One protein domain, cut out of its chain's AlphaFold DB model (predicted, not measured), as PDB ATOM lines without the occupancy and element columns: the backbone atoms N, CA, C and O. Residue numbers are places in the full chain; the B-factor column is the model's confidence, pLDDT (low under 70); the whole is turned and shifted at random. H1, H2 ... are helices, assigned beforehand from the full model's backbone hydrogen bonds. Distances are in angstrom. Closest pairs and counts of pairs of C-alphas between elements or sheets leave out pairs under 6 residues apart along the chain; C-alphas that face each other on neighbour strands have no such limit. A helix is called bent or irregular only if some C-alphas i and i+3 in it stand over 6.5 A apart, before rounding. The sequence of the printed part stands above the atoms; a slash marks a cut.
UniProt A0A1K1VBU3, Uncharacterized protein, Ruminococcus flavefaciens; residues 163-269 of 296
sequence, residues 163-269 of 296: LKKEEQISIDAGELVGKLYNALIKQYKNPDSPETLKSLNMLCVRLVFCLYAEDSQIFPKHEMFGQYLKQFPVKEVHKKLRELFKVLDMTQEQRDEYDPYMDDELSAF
ATOM      1  N   LEU A 163      57.321  99.376  91.456       46.28
ATOM      2  CA  LEU A 163      57.236 100.417  92.496       46.28
ATOM      3  C   LEU A 163      57.427 101.814  91.921       46.28
ATOM      4  O   LEU A 163      56.786 102.738  92.391       46.28
ATOM      5  N   LYS A 164      58.231 101.973  90.862       45.38
ATOM      6  CA  LYS A 164      58.230 103.223  90.087       45.38
ATOM      7  C   LYS A 164      56.893 103.443  89.404       45.38
ATOM      8  O   LYS A 164      56.500 104.581  89.278       45.38
ATOM      9  N   LYS A 165      56.199 102.394  88.974       43.66
ATOM     10  CA  LYS A 165      54.881 102.455  88.349       43.66
ATOM     11  C   LYS A 165      53.798 102.659  89.395       43.66
ATOM     12  O   LYS A 165      52.876 103.372  89.093       43.66
ATOM     13  N   GLU A 166      53.905 102.133  90.609       44.53
ATOM     14  CA  GLU A 166      52.987 102.405  91.722       44.53
ATOM     15  C   GLU A 166      53.229 103.796  92.318       44.53
ATOM     16  O   GLU A 166      52.268 104.496  92.614       44.53
ATOM     17  N   GLU A 167      54.487 104.237  92.438       49.66
ATOM     18  CA  GLU A 167      54.866 105.609  92.800       49.66
ATOM     19  C   GLU A 167      54.462 106.580  91.683       49.66
ATOM     20  O   GLU A 167      53.868 107.604  91.986       49.66
ATOM     21  N   GLN A 168      54.683 106.250  90.405       48.78
ATOM     22  CA  GLN A 168      54.229 107.042  89.256       48.78
ATOM     23  C   GLN A 168      52.707 107.018  89.136       48.78
ATOM     24  O   GLN A 168      52.142 108.070  88.940       48.78
ATOM     25  N   ILE A 169      52.018 105.892  89.338       49.28
ATOM     26  CA  ILE A 169      50.547 105.819  89.384       49.28
ATOM     27  C   ILE A 169      50.031 106.644  90.561       49.28
ATOM     28  O   ILE A 169      49.030 107.332  90.418       49.28
ATOM     29  N   SER A 170      50.709 106.628  91.710       55.97
ATOM     30  CA  SER A 170      50.343 107.452  92.867       55.97
ATOM     31  C   SER A 170      50.601 108.942  92.618       55.97
ATOM     32  O   SER A 170      49.796 109.773  93.032       55.97
ATOM     33  N   ILE A 171      51.690 109.293  91.927       59.47
ATOM     34  CA  ILE A 171      52.010 110.663  91.498       59.47
ATOM     35  C   ILE A 171      51.015 111.122  90.428       59.47
ATOM     36  O   ILE A 171      50.441 112.192  90.576       59.47
ATOM     37  N   ASP A 172      50.734 110.306  89.417       61.28
ATOM     38  CA  ASP A 172      49.783 110.562  88.334       61.28
ATOM     39  C   ASP A 172      48.358 110.686  88.881       61.28
ATOM     40  O   ASP A 172      47.624 111.595  88.494       61.28
ATOM     41  N   ALA A 173      47.966 109.828  89.829       62.78
ATOM     42  CA  ALA A 173      46.694 109.923  90.536       62.78
ATOM     43  C   ALA A 173      46.640 111.183  91.409       62.78
ATOM     44  O   ALA A 173      45.626 111.878  91.408       62.78
ATOM     45  N   GLY A 174      47.727 111.531  92.104       66.38
ATOM     46  CA  GLY A 174      47.843 112.776  92.866       66.38
ATOM     47  C   GLY A 174      47.760 114.024  91.981       66.38
ATOM     48  O   GLY A 174      47.049 114.973  92.313       66.38
ATOM     49  N   GLU A 175      48.410 114.016  90.819       73.94
ATOM     50  CA  GLU A 175      48.320 115.071  89.813       73.94
ATOM     51  C   GLU A 175      46.922 115.158  89.203       73.94
ATOM     52  O   GLU A 175      46.423 116.259  88.972       73.94
ATOM     53  N   LEU A 176      46.275 114.022  88.937       68.94
ATOM     54  CA  LEU A 176      44.913 113.974  88.416       68.94
ATOM     55  C   LEU A 176      43.917 114.514  89.446       68.94
ATOM     56  O   LEU A 176      43.071 115.335  89.095       68.94
ATOM     57  N   VAL A 177      44.060 114.135  90.719       74.19
ATOM     58  CA  VAL A 177      43.284 114.697  91.834       74.19
ATOM     59  C   VAL A 177      43.546 116.196  91.958       74.19
ATOM     60  O   VAL A 177      42.595 116.960  92.093       74.19
ATOM     61  N   GLY A 178      44.795 116.652  91.823       77.56
ATOM     62  CA  GLY A 178      45.139 118.075  91.803       77.56
ATOM     63  C   GLY A 178      44.527 118.835  90.618       77.56
ATOM     64  O   GLY A 178      44.028 119.947  90.783       77.56
ATOM     65  N   LYS A 179      44.501 118.237  89.420       81.62
ATOM     66  CA  LYS A 179      43.841 118.801  88.227       81.62
ATOM     67  C   LYS A 179      42.327 118.886  88.422       81.62
ATOM     68  O   LYS A 179      41.751 119.935  88.143       81.62
ATOM     69  N   LEU A 180      41.707 117.830  88.950       80.00
ATOM     70  CA  LEU A 180      40.285 117.799  89.295       80.00
ATOM     71  C   LEU A 180      39.954 118.873  90.339       80.00
ATOM     72  O   LEU A 180      39.017 119.642  90.149       80.00
ATOM     73  N   TYR A 181      40.767 118.983  91.390       85.38
ATOM     74  CA  TYR A 181      40.636 119.999  92.432       85.38
ATOM     75  C   TYR A 181      40.665 121.415  91.843       85.38
ATOM     76  O   TYR A 181      39.746 122.207  92.054       85.38
ATOM     77  N   ASN A 182      41.684 121.713  91.034       84.56
ATOM     78  CA  ASN A 182      41.872 123.017  90.399       84.56
ATOM     79  C   ASN A 182      40.793 123.357  89.362       84.56
ATOM     80  O   ASN A 182      40.516 124.534  89.124       84.56
ATOM     81  N   ALA A 183      40.199 122.355  88.715       85.75
ATOM     82  CA  ALA A 183      39.102 122.559  87.779       85.75
ATOM     83  C   ALA A 183      37.775 122.808  88.511       85.75
ATOM     84  O   ALA A 183      37.037 123.725  88.146       85.75
ATOM     85  N   LEU A 184      37.500 122.042  89.574       87.31
ATOM     86  CA  LEU A 184      36.272 122.150  90.359       87.31
ATOM     87  C   LEU A 184      36.224 123.424  91.200       87.31
ATOM     88  O   LEU A 184      35.171 124.054  91.246       87.31
ATOM     89  N   ILE A 185      37.338 123.848  91.815       90.31
ATOM     90  CA  ILE A 185      37.352 125.042  92.678       90.31
ATOM     91  C   ILE A 185      36.865 126.294  91.936       90.31
ATOM     92  O   ILE A 185      36.111 127.087  92.490       90.31
ATOM     93  N   LYS A 186      37.185 126.417  90.641       89.81
ATOM     94  CA  LYS A 186      36.752 127.525  89.769       89.81
ATOM     95  C   LYS A 186      35.243 127.554  89.504       89.81
ATOM     96  O   LYS A 186      34.743 128.564  89.019       89.81
ATOM     97  N   GLN A 187      34.536 126.455  89.767       90.31
ATOM     98  CA  GLN A 187      33.091 126.332  89.549       90.31
ATOM     99  C   GLN A 187      32.270 126.684  90.796       90.31
ATOM    100  O   GLN A 187      31.052 126.856  90.703       90.31
ATOM    101  N   TYR A 188      32.911 126.795  91.963       91.19
ATOM    102  CA  TYR A 188      32.244 127.271  93.171       91.19
ATOM    103  C   TYR A 188      32.017 128.778  93.098       91.19
ATOM    104  O   TYR A 188      32.838 129.530  92.576       91.19
ATOM    105  N   LYS A 189      30.904 129.239  93.680       90.06
ATOM    106  CA  LYS A 189      30.582 130.674  93.740       90.06
ATOM    107  C   LYS A 189      31.588 131.460  94.588       90.06
ATOM    108  O   LYS A 189      31.912 132.587  94.234       90.06
ATOM    109  N   ASN A 190      32.069 130.854  95.677       90.75
ATOM    110  CA  ASN A 190      33.000 131.449  96.639       90.75
ATOM    111  C   ASN A 190      34.217 130.519  96.838       90.75
ATOM    112  O   ASN A 190      34.257 129.794  97.833       90.75
ATOM    113  N   PRO A 191      35.180 130.489  95.900       87.25
ATOM    114  CA  PRO A 191      36.258 129.491  95.869       87.25
ATOM    115  C   PRO A 191      37.179 129.512  97.098       87.25
ATOM    116  O   PRO A 191      37.674 128.467  97.505       87.25
ATOM    117  N   ASP A 192      37.367 130.682  97.715       88.00
ATOM    118  CA  ASP A 192      38.310 130.868  98.824       88.00
ATOM    119  C   ASP A 192      37.680 130.662 100.215       88.00
ATOM    120  O   ASP A 192      38.365 130.807 101.230       88.00
ATOM    121  N   SER A 193      36.376 130.359 100.306       90.88
ATOM    122  CA  SER A 193      35.734 130.209 101.616       90.88
ATOM    123  C   SER A 193      36.100 128.872 102.282       90.88
ATOM    124  O   SER A 193      36.181 127.840 101.603       90.88
ATOM    125  N   PRO A 194      36.278 128.834 103.619       85.38
ATOM    126  CA  PRO A 194      36.576 127.596 104.342       85.38
ATOM    127  C   PRO A 194      35.551 126.477 104.095       85.38
ATOM    128  O   PRO A 194      35.911 125.302 104.017       85.38
ATOM    129  N   GLU A 195      34.276 126.830 103.936       85.75
ATOM    130  CA  GLU A 195      33.180 125.897 103.669       85.75
ATOM    131  C   GLU A 195      33.268 125.290 102.263       85.75
ATOM    132  O   GLU A 195      33.037 124.087 102.101       85.75
ATOM    133  N   THR A 196      33.652 126.092 101.262       87.38
ATOM    134  CA  THR A 196      33.914 125.623  99.896       87.38
ATOM    135  C   THR A 196      35.095 124.669  99.883       87.38
ATOM    136  O   THR A 196      34.977 123.569  99.352       87.38
ATOM    137  N   LEU A 197      36.209 125.031 100.526       84.75
ATOM    138  CA  LEU A 197      37.398 124.176 100.593       84.75
ATOM    139  C   LEU A 197      37.100 122.851 101.303       84.75
ATOM    140  O   LEU A 197      37.514 121.790 100.835       84.75
ATOM    141  N   LYS A 198      36.323 122.882 102.395       84.50
ATOM    142  CA  LYS A 198      35.846 121.670 103.074       84.50
ATOM    143  C   LYS A 198      34.964 120.819 102.153       84.50
ATOM    144  O   LYS A 198      35.148 119.602 102.099       84.50
ATOM    145  N   SER A 199      34.037 121.446 101.429       88.62
ATOM    146  CA  SER A 199      33.137 120.755 100.498       88.62
ATOM    147  C   SER A 199      33.894 120.121  99.335       88.62
ATOM    148  O   SER A 199      33.678 118.953  99.026       88.62
ATOM    149  N   LEU A 200      34.838 120.855  98.749       88.38
ATOM    150  CA  LEU A 200      35.696 120.390  97.669       88.38
ATOM    151  C   LEU A 200      36.594 119.234  98.121       88.38
ATOM    152  O   LEU A 200      36.659 118.217  97.435       88.38
ATOM    153  N   ASN A 201      37.223 119.339  99.297       85.38
ATOM    154  CA  ASN A 201      38.022 118.251  99.867       85.38
ATOM    155  C   ASN A 201      37.184 116.974 100.021       85.38
ATOM    156  O   ASN A 201      37.603 115.903  99.584       85.38
ATOM    157  N   MET A 202      35.981 117.083 100.595       87.50
ATOM    158  CA  MET A 202      35.091 115.934 100.770       87.50
ATOM    159  C   MET A 202      34.617 115.361  99.428       87.50
ATOM    160  O   MET A 202      34.591 114.143  99.255       87.50
ATOM    161  N   LEU A 203      34.286 116.218  98.459       90.75
ATOM    162  CA  LEU A 203      33.914 115.802  97.108       90.75
ATOM    163  C   LEU A 203      35.050 115.021  96.434       90.75
ATOM    164  O   LEU A 203      34.796 113.950  95.890       90.75
ATOM    165  N   CYS A 204      36.296 115.494  96.518       87.50
ATOM    166  CA  CYS A 204      37.456 114.774  95.991       87.50
ATOM    167  C   CYS A 204      37.617 113.394  96.640       87.50
ATOM    168  O   CYS A 204      37.789 112.413  95.919       87.50
ATOM    169  N   VAL A 205      37.499 113.289  97.969       86.38
ATOM    170  CA  VAL A 205      37.585 111.993  98.667       86.38
ATOM    171  C   VAL A 205      36.475 111.042  98.207       86.38
ATOM    172  O   VAL A 205      36.753 109.883  97.911       86.38
ATOM    173  N   ARG A 206      35.232 111.524  98.081       91.62
ATOM    174  CA  ARG A 206      34.091 110.717  97.612       91.62
ATOM    175  C   ARG A 206      34.258 110.241  96.167       91.62
ATOM    176  O   ARG A 206      33.959 109.089  95.874       91.62
ATOM    177  N   LEU A 207      34.754 111.100  95.275       90.50
ATOM    178  CA  LEU A 207      35.011 110.739  93.876       90.50
ATOM    179  C   LEU A 207      36.137 109.705  93.759       90.50
ATOM    180  O   LEU A 207      35.969 108.712  93.060       90.50
ATOM    181  N   VAL A 208      37.243 109.895  94.486       86.62
ATOM    182  CA  VAL A 208      38.349 108.923  94.535       86.62
ATOM    183  C   VAL A 208      37.872 107.585  95.094       86.62
ATOM    184  O   VAL A 208      38.206 106.544  94.538       86.62
ATOM    185  N   PHE A 209      37.046 107.602  96.146       89.56
ATOM    186  CA  PHE A 209      36.435 106.383  96.671       89.56
ATOM    187  C   PHE A 209      35.592 105.668  95.610       89.56
ATOM    188  O   PHE A 209      35.742 104.465  95.450       89.56
ATOM    189  N   CYS A 210      34.735 106.381  94.871       90.94
ATOM    190  CA  CYS A 210      33.876 105.758  93.858       90.94
ATOM    191  C   CYS A 210      34.680 105.149  92.697       90.94
ATOM    192  O   CYS A 210      34.362 104.044  92.270       90.94
ATOM    193  N   LEU A 211      35.739 105.831  92.241       87.38
ATOM    194  CA  LEU A 211      36.672 105.312  91.230       87.38
ATOM    195  C   LEU A 211      37.415 104.065  91.738       87.38
ATOM    196  O   LEU A 211      37.555 103.074  91.034       87.38
ATOM    197  N   TYR A 212      37.846 104.069  92.999       84.38
ATOM    198  CA  TYR A 212      38.455 102.885  93.602       84.38
ATOM    199  C   TYR A 212      37.448 101.737  93.777       84.38
ATOM    200  O   TYR A 212      37.786 100.570  93.586       84.38
ATOM    201  N   ALA A 213      36.207 102.044  94.154       87.25
ATOM    202  CA  ALA A 213      35.178 101.055  94.446       87.25
ATOM    203  C   ALA A 213      34.717 100.285  93.196       87.25
ATOM    204  O   ALA A 213      34.418  99.093  93.305       87.25
ATOM    205  N   GLU A 214      34.699 100.925  92.020       87.31
ATOM    206  CA  GLU A 214      34.404 100.252  90.745       87.31
ATOM    207  C   GLU A 214      35.537  99.335  90.250       87.31
ATOM    208  O   GLU A 214      35.269  98.356  89.547       87.31
ATOM    209  N   ASP A 215      36.783  99.594  90.659       80.25
ATOM    210  CA  ASP A 215      37.951  98.775  90.303       80.25
ATOM    211  C   ASP A 215      38.234  97.647  91.312       80.25
ATOM    212  O   ASP A 215      38.756  96.592  90.950       80.25
ATOM    213  N   SER A 216      37.864  97.832  92.582       76.25
ATOM    214  CA  SER A 216      38.163  96.911  93.695       76.25
ATOM    215  C   SER A 216      37.043  95.918  94.030       76.25
ATOM    216  O   SER A 216      37.112  95.238  95.052       76.25
ATOM    217  N   GLN A 217      36.018  95.814  93.175       78.38
ATOM    218  CA  GLN A 217      34.833  94.957  93.368       78.38
ATOM    219  C   GLN A 217      33.989  95.300  94.612       78.38
ATOM    220  O   GLN A 217      33.173  94.490  95.049       78.38
ATOM    221  N   ILE A 218      34.151  96.503  95.176       85.94
ATOM    222  CA  ILE A 218      33.225  97.037  96.188       85.94
ATOM    223  C   ILE A 218      31.873  97.319  95.530       85.94
ATOM    224  O   ILE A 218      30.827  97.021  96.105       85.94
ATOM    225  N   PHE A 219      31.882  97.869  94.311       91.38
ATOM    226  CA  PHE A 219      30.683  97.930  93.485       91.38
ATOM    227  C   PHE A 219      30.461  96.602  92.745       91.38
ATOM    228  O   PHE A 219      31.428  95.985  92.291       91.38
ATOM    229  N   PRO A 220      29.200  96.152  92.578       85.75
ATOM    230  CA  PRO A 220      28.897  94.838  92.000       85.75
ATOM    231  C   PRO A 220      29.341  94.652  90.543       85.75
ATOM    232  O   PRO A 220      29.431  93.521  90.067       85.75
ATOM    233  N   LYS A 221      29.565  95.750  89.809       86.88
ATOM    234  CA  LYS A 221      29.953  95.751  88.395       86.88
ATOM    235  C   LYS A 221      31.220  96.588  88.202       86.88
ATOM    236  O   LYS A 221      31.361  97.653  88.800       86.88
ATOM    237  N   HIS A 222      32.113  96.123  87.330       82.31
ATOM    238  CA  HIS A 222      33.282  96.898  86.909       82.31
ATOM    239  C   HIS A 222      32.849  98.151  86.125       82.31
ATOM    240  O   HIS A 222      31.873  98.091  85.375       82.31
ATOM    241  N   GLU A 223      33.550  99.273  86.317       86.75
ATOM    242  CA  GLU A 223      33.228 100.606  85.765       86.75
ATOM    243  C   GLU A 223      31.818 101.149  86.096       86.75
ATOM    244  O   GLU A 223      31.310 102.042  85.413       86.75
ATOM    245  N   MET A 224      31.133 100.616  87.112       92.50
ATOM    246  CA  MET A 224      29.735 100.966  87.394       92.50
ATOM    247  C   MET A 224      29.516 102.468  87.612       92.50
ATOM    248  O   MET A 224      28.531 103.031  87.131       92.50
ATOM    249  N   PHE A 225      30.441 103.129  88.307       93.75
ATOM    250  CA  PHE A 225      30.341 104.550  88.608       93.75
ATOM    251  C   PHE A 225      30.572 105.401  87.357       93.75
ATOM    252  O   PHE A 225      29.774 106.293  87.049       93.75
ATOM    253  N   GLY A 226      31.615 105.084  86.589       89.38
ATOM    254  CA  GLY A 226      31.897 105.741  85.320       89.38
ATOM    255  C   GLY A 226      30.761 105.578  84.306       89.38
ATOM    256  O   GLY A 226      30.400 106.544  83.631       89.38
ATOM    257  N   GLN A 227      30.172 104.384  84.201       90.56
ATOM    258  CA  GLN A 227      29.060 104.107  83.284       90.56
ATOM    259  C   GLN A 227      27.770 104.821  83.700       90.56
ATOM    260  O   GLN A 227      27.091 105.371  82.837       90.56
ATOM    261  N   TYR A 228      27.468 104.900  84.999       93.88
ATOM    262  CA  TYR A 228      26.328 105.670  85.501       93.88
ATOM    263  C   TYR A 228      26.429 107.154  85.109       93.88
ATOM    264  O   TYR A 228      25.506 107.723  84.530       93.88
ATOM    265  N   LEU A 229      27.582 107.794  85.337       91.56
ATOM    266  CA  LEU A 229      27.739 109.222  85.035       91.56
ATOM    267  C   LEU A 229      27.746 109.545  83.533       91.56
ATOM    268  O   LEU A 229      27.284 110.620  83.148       91.56
ATOM    269  N   LYS A 230      28.243 108.638  82.679       89.69
ATOM    270  CA  LYS A 230      28.312 108.826  81.214       89.69
ATOM    271  C   LYS A 230      26.943 108.975  80.543       89.69
ATOM    272  O   LYS A 230      26.877 109.489  79.429       89.69
ATOM    273  N   GLN A 231      25.870 108.541  81.199       89.81
ATOM    274  CA  GLN A 231      24.509 108.613  80.663       89.81
ATOM    275  C   GLN A 231      23.929 110.027  80.686       89.81
ATOM    276  O   GLN A 231      22.984 110.327  79.957       89.81
ATOM    277  N   PHE A 232      24.504 110.910  81.501       89.94
ATOM    278  CA  PHE A 232      23.975 112.245  81.724       89.94
ATOM    279  C   PHE A 232      24.853 113.308  81.060       89.94
ATOM    280  O   PHE A 232      26.082 113.190  81.023       89.94
ATOM    281  N   PRO A 233      24.261 114.401  80.549       89.50
ATOM    282  CA  PRO A 233      25.045 115.514  80.040       89.50
ATOM    283  C   PRO A 233      25.862 116.140  81.181       89.50
ATOM    284  O   PRO A 233      25.391 116.242  82.311       89.50
ATOM    285  N   VAL A 234      27.066 116.644  80.881       85.81
ATOM    286  CA  VAL A 234      28.026 117.175  81.880       85.81
ATOM    287  C   VAL A 234      27.389 118.171  82.865       85.81
ATOM    288  O   VAL A 234      27.654 118.133  84.064       85.81
ATOM    289  N   LYS A 235      26.470 119.016  82.383       85.75
ATOM    290  CA  LYS A 235      25.721 119.988  83.198       85.75
ATOM    291  C   LYS A 235      24.874 119.356  84.318       85.75
ATOM    292  O   LYS A 235      24.580 120.023  85.307       85.75
ATOM    293  N   GLU A 236      24.472 118.095  84.180       89.75
ATOM    294  CA  GLU A 236      23.618 117.354  85.120       89.75
ATOM    295  C   GLU A 236      24.404 116.447  86.073       89.75
ATOM    296  O   GLU A 236      23.865 116.060  87.110       89.75
ATOM    297  N   VAL A 237      25.691 116.200  85.802       90.88
ATOM    298  CA  VAL A 237      26.562 115.326  86.613       90.88
ATOM    299  C   VAL A 237      26.552 115.715  88.092       90.88
ATOM    300  O   VAL A 237      26.442 114.851  88.954       90.88
ATOM    301  N   HIS A 238      26.579 117.012  88.412       91.56
ATOM    302  CA  HIS A 238      26.554 117.469  89.806       91.56
ATOM    303  C   HIS A 238      25.288 117.048  90.570       91.56
ATOM    304  O   HIS A 238      25.364 116.793  91.768       91.56
ATOM    305  N   LYS A 239      24.128 116.971  89.903       93.00
ATOM    306  CA  LYS A 239      22.871 116.521  90.524       93.00
ATOM    307  C   LYS A 239      22.890 115.012  90.714       93.00
ATOM    308  O   LYS A 239      22.581 114.530  91.795       93.00
ATOM    309  N   LYS A 240      23.355 114.293  89.693       94.25
ATOM    310  CA  LYS A 240      23.450 112.831  89.707       94.25
ATOM    311  C   LYS A 240      24.457 112.305  90.719       94.25
ATOM    312  O   LYS A 240      24.195 111.287  91.346       94.25
ATOM    313  N   LEU A 241      25.537 113.043  90.970       94.19
ATOM    314  CA  LEU A 241      26.452 112.767  92.076       94.19
ATOM    315  C   LEU A 241      25.793 112.944  93.447       94.19
ATOM    316  O   LEU A 241      26.029 112.129  94.329       94.19
ATOM    317  N   ARG A 242      24.957 113.974  93.640       92.81
ATOM    318  CA  ARG A 242      24.219 114.156  94.906       92.81
ATOM    319  C   ARG A 242      23.236 113.015  95.144       92.81
ATOM    320  O   ARG A 242      23.198 112.483  96.247       92.81
ATOM    321  N   GLU A 243      22.480 112.641  94.113       92.81
ATOM    322  CA  GLU A 243      21.552 111.503  94.154       92.81
ATOM    323  C   GLU A 243      22.299 110.208  94.500       92.81
ATOM    324  O   GLU A 243      21.940 109.528  95.457       92.81
ATOM    325  N   LEU A 244      23.403 109.925  93.804       94.69
ATOM    326  CA  LEU A 244      24.223 108.746  94.068       94.69
ATOM    327  C   LEU A 244      24.801 108.731  95.487       94.69
ATOM    328  O   LEU A 244      24.704 107.722  96.173       94.69
ATOM    329  N   PHE A 245      25.395 109.832  95.952       94.50
ATOM    330  CA  PHE A 245      25.981 109.890  97.295       94.50
ATOM    331  C   PHE A 245      24.943 109.658  98.387       94.50
ATOM    332  O   PHE A 245      25.260 109.026  99.388       94.50
ATOM    333  N   LYS A 246      23.705 110.104  98.171       91.75
ATOM    334  CA  LYS A 246      22.598 109.815  99.077       91.75
ATOM    335  C   LYS A 246      22.254 108.327  99.102       91.75
ATOM    336  O   LYS A 246      22.092 107.760 100.174       91.75
ATOM    337  N   VAL A 247      22.215 107.675  97.942       93.50
ATOM    338  CA  VAL A 247      21.972 106.226  97.840       93.50
ATOM    339  C   VAL A 247      23.087 105.413  98.503       93.50
ATOM    340  O   VAL A 247      22.802 104.434  99.194       93.50
ATOM    341  N   LEU A 248      24.345 105.839  98.362       93.62
ATOM    342  CA  LEU A 248      25.488 105.214  99.039       93.62
ATOM    343  C   LEU A 248      25.419 105.341 100.573       93.62
ATOM    344  O   LEU A 248      26.045 104.540 101.260       93.62
ATOM    345  N   ASP A 249      24.644 106.286 101.113       93.31
ATOM    346  CA  ASP A 249      24.417 106.477 102.556       93.31
ATOM    347  C   ASP A 249      23.129 105.804 103.076       93.31
ATOM    348  O   ASP A 249      22.811 105.903 104.257       93.31
ATOM    349  N   MET A 250      22.382 105.100 102.218       91.31
ATOM    350  CA  MET A 250      21.111 104.461 102.580       91.31
ATOM    351  C   MET A 250      21.183 102.938 102.500       91.31
ATOM    352  O   MET A 250      21.667 102.392 101.504       91.31
ATOM    353  N   THR A 251      20.622 102.250 103.500       90.81
ATOM    354  CA  THR A 251      20.312 100.813 103.401       90.81
ATOM    355  C   THR A 251      19.209 100.565 102.372       90.81
ATOM    356  O   THR A 251      18.527 101.499 101.945       90.81
ATOM    357  N   GLN A 252      19.006  99.306 101.975       86.12
ATOM    358  CA  GLN A 252      17.968  98.973 100.997       86.12
ATOM    359  C   GLN A 252      16.574  99.402 101.479       86.12
ATOM    360  O   GLN A 252      15.833 100.025 100.730       86.12
ATOM    361  N   GLU A 253      16.261  99.172 102.754       89.88
ATOM    362  CA  GLU A 253      14.971  99.538 103.344       89.88
ATOM    363  C   GLU A 253      14.747 101.056 103.329       89.88
ATOM    364  O   GLU A 253      13.648 101.525 103.045       89.88
ATOM    365  N   GLN A 254      15.798 101.839 103.599       91.81
ATOM    366  CA  GLN A 254      15.728 103.302 103.563       91.81
ATOM    367  C   GLN A 254      15.519 103.836 102.143       91.81
ATOM    368  O   GLN A 254      14.873 104.868 101.972       91.81
ATOM    369  N   ARG A 255      16.053 103.154 101.122       91.88
ATOM    370  CA  ARG A 255      15.850 103.529  99.713       91.88
ATOM    371  C   ARG A 255      14.415 103.291  99.285       91.88
ATOM    372  O   ARG A 255      13.827 104.189  98.694       91.88
ATOM    373  N   ASP A 256      13.862 102.133  99.635       88.75
ATOM    374  CA  ASP A 256      12.484 101.771  99.305       88.75
ATOM    375  C   ASP A 256      11.478 102.754  99.941       88.75
ATOM    376  O   ASP A 256      10.445 103.052  99.347       88.75
ATOM    377  N   GLU A 257      11.784 103.300 101.126       91.88
ATOM    378  CA  GLU A 257      10.987 104.360 101.766       91.88
ATOM    379  C   GLU A 257      11.200 105.739 101.116       91.88
ATOM    380  O   GLU A 257      10.248 106.505 100.948       91.88
ATOM    381  N   TYR A 258      12.444 106.072 100.761       89.50
ATOM    382  CA  TYR A 258      12.814 107.375 100.205       89.50
ATOM    383  C   TYR A 258      12.308 107.579  98.769       89.50
ATOM    384  O   TYR A 258      11.799 108.655  98.447       89.50
ATOM    385  N   ASP A 259      12.455 106.566  97.916       91.44
ATOM    386  CA  ASP A 259      11.974 106.554  96.536       91.44
ATOM    387  C   ASP A 259      11.608 105.115  96.108       91.44
ATOM    388  O   ASP A 259      12.461 104.375  95.611       91.44
ATOM    389  N   PRO A 260      10.328 104.716  96.255       88.19
ATOM    390  CA  PRO A 260       9.850 103.382  95.879       88.19
ATOM    391  C   PRO A 260       9.983 103.047  94.386       88.19
ATOM    392  O   PRO A 260       9.781 101.897  94.000       88.19
ATOM    393  N   TYR A 261      10.246 104.046  93.538       91.81
ATOM    394  CA  TYR A 261      10.365 103.901  92.086       91.81
ATOM    395  C   TYR A 261      11.771 104.268  91.593       91.81
ATOM    396  O   TYR A 261      11.937 104.641  90.429       91.81
ATOM    397  N   MET A 262      12.769 104.181  92.479       91.31
ATOM    398  CA  MET A 262      14.163 104.447  92.150       91.31
ATOM    399  C   MET A 262      14.626 103.571  90.984       91.31
ATOM    400  O   MET A 262      14.337 102.377  90.926       91.31
ATOM    401  N   ASP A 263      15.377 104.178  90.069       89.62
ATOM    402  CA  ASP A 263      15.931 103.497  88.905       89.62
ATOM    403  C   ASP A 263      16.808 102.291  89.295       89.62
ATOM    404  O   ASP A 263      17.611 102.373  90.230       89.62
ATOM    405  N   ASP A 264      16.672 101.183  88.557       88.00
ATOM    406  CA  ASP A 264      17.365  99.915  88.822       88.00
ATOM    407  C   ASP A 264      18.897 100.047  88.786       88.00
ATOM    408  O   ASP A 264      19.609  99.328  89.494       88.00
ATOM    409  N   GLU A 265      19.447 100.953  87.970       88.44
ATOM    410  CA  GLU A 265      20.893 101.162  87.923       88.44
ATOM    411  C   GLU A 265      21.396 101.934  89.140       88.44
ATOM    412  O   GLU A 265      22.483 101.647  89.651       88.44
ATOM    413  N   LEU A 266      20.598 102.886  89.628       90.94
ATOM    414  CA  LEU A 266      20.910 103.655  90.823       90.94
ATOM    415  C   LEU A 266      20.734 102.807  92.094       90.94
ATOM    416  O   LEU A 266      21.594 102.841  92.974       90.94
ATOM    417  N   SER A 267      19.677 101.995  92.174       91.50
ATOM    418  CA  SER A 267      19.410 101.115  93.320       91.50
ATOM    419  C   SER A 267      20.445  99.990  93.462       91.50
ATOM    420  O   SER A 267      20.701  99.520  94.572       91.50
ATOM    421  N   ALA A 268      21.114  99.611  92.367       91.81
ATOM    422  CA  ALA A 268      22.161  98.595  92.364       91.81
ATOM    423  C   ALA A 268      23.456  99.010  93.097       91.81
ATOM    424  O   ALA A 268      24.289  98.144  93.386       91.81
ATOM    425  N   PHE A 269      23.674 100.299  93.389       94.50
ATOM    426  CA  PHE A 269      24.836 100.730  94.176       94.50
ATOM    427  C   PHE A 269      24.715 100.250  95.630       94.50
ATOM    428  O   PHE A 269      23.637 100.337  96.211       94.50
TER     429      PHE A 269
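Overview. This is residues 163 to 269 of the 296 residues of an uncharacterized protein of Ruminococcus flavefaciens (UniProt A0A1K1VBU3). Two long helices, H1 and H2, form an open V that closes toward the link between them; the free arm of H1, residues 163 to 172, sticks out, and on the other side of H2 sits a smaller group of H3, H4, H5 and H6. In that group H3 and H4 make a hairpin next to H2, while H5 lies at the far end. The printed part has 107 residues with six named helices, H1 to H6 in chain order, and no named strand: all helix. It is only just loose, close to compact, with a radius of gyration of the C-alphas of 15.7 A and spans of 44 by 38 by 24 A.

Along the chain. H1, residues 163 to 185, begins at C-alpha 163 (57.236, 100.417, 92.496) and is 31.7 A long. H2, residues 194 to 215, is 32.1 A long. H3 is residues 224 to 230. H4, residues 234 to 248, is 21.1 A long and irregular: C-alphas 235 and 238 are 7.1 A apart. H5 is residues 252 to 258, and H6, residues 264 to 267, ends at C-alpha 267 (19.410, 101.115, 93.320).

Arrangement. H1, with residues 177 to 185 alone, touches H2 in a helical hairpin, at a steep tilt of 44 degrees, opposite ways; their closest C-alphas, of Ile 185 and Leu 200, are 7.0 A apart. H2, with residues 210 to 214 alone, touches H3, closest at the C-alphas of Glu 214 and Met 224, 5.8 A. H3 and H4, a helical hairpin, only just touch, with 3 pairs of C-alphas within 8 A, closest Leu 229 and Val 237 at 6.4 A. H4 only just touches H6, with 3 such pairs, closest Leu 244 and Leu 266 at 6.9 A. H5 is close to H4 but not clearly touching, the C-alphas of Val 247 and Arg 255 being 6.9 A apart. Every O i to N i+4 pair is within hydrogen-bond range in H1, H3 and H5, against 17 of 18 in H2 and 9 of 11 in H4; H6 is too short for such a pair.

Size, cuts and confidence. The two farthest C-alphas, of Lys 164 and Pro 260, are 48.7 A apart. The printed part has no cut and no long link. Residues 163 to 174 and residue 176 have pLDDT under 70.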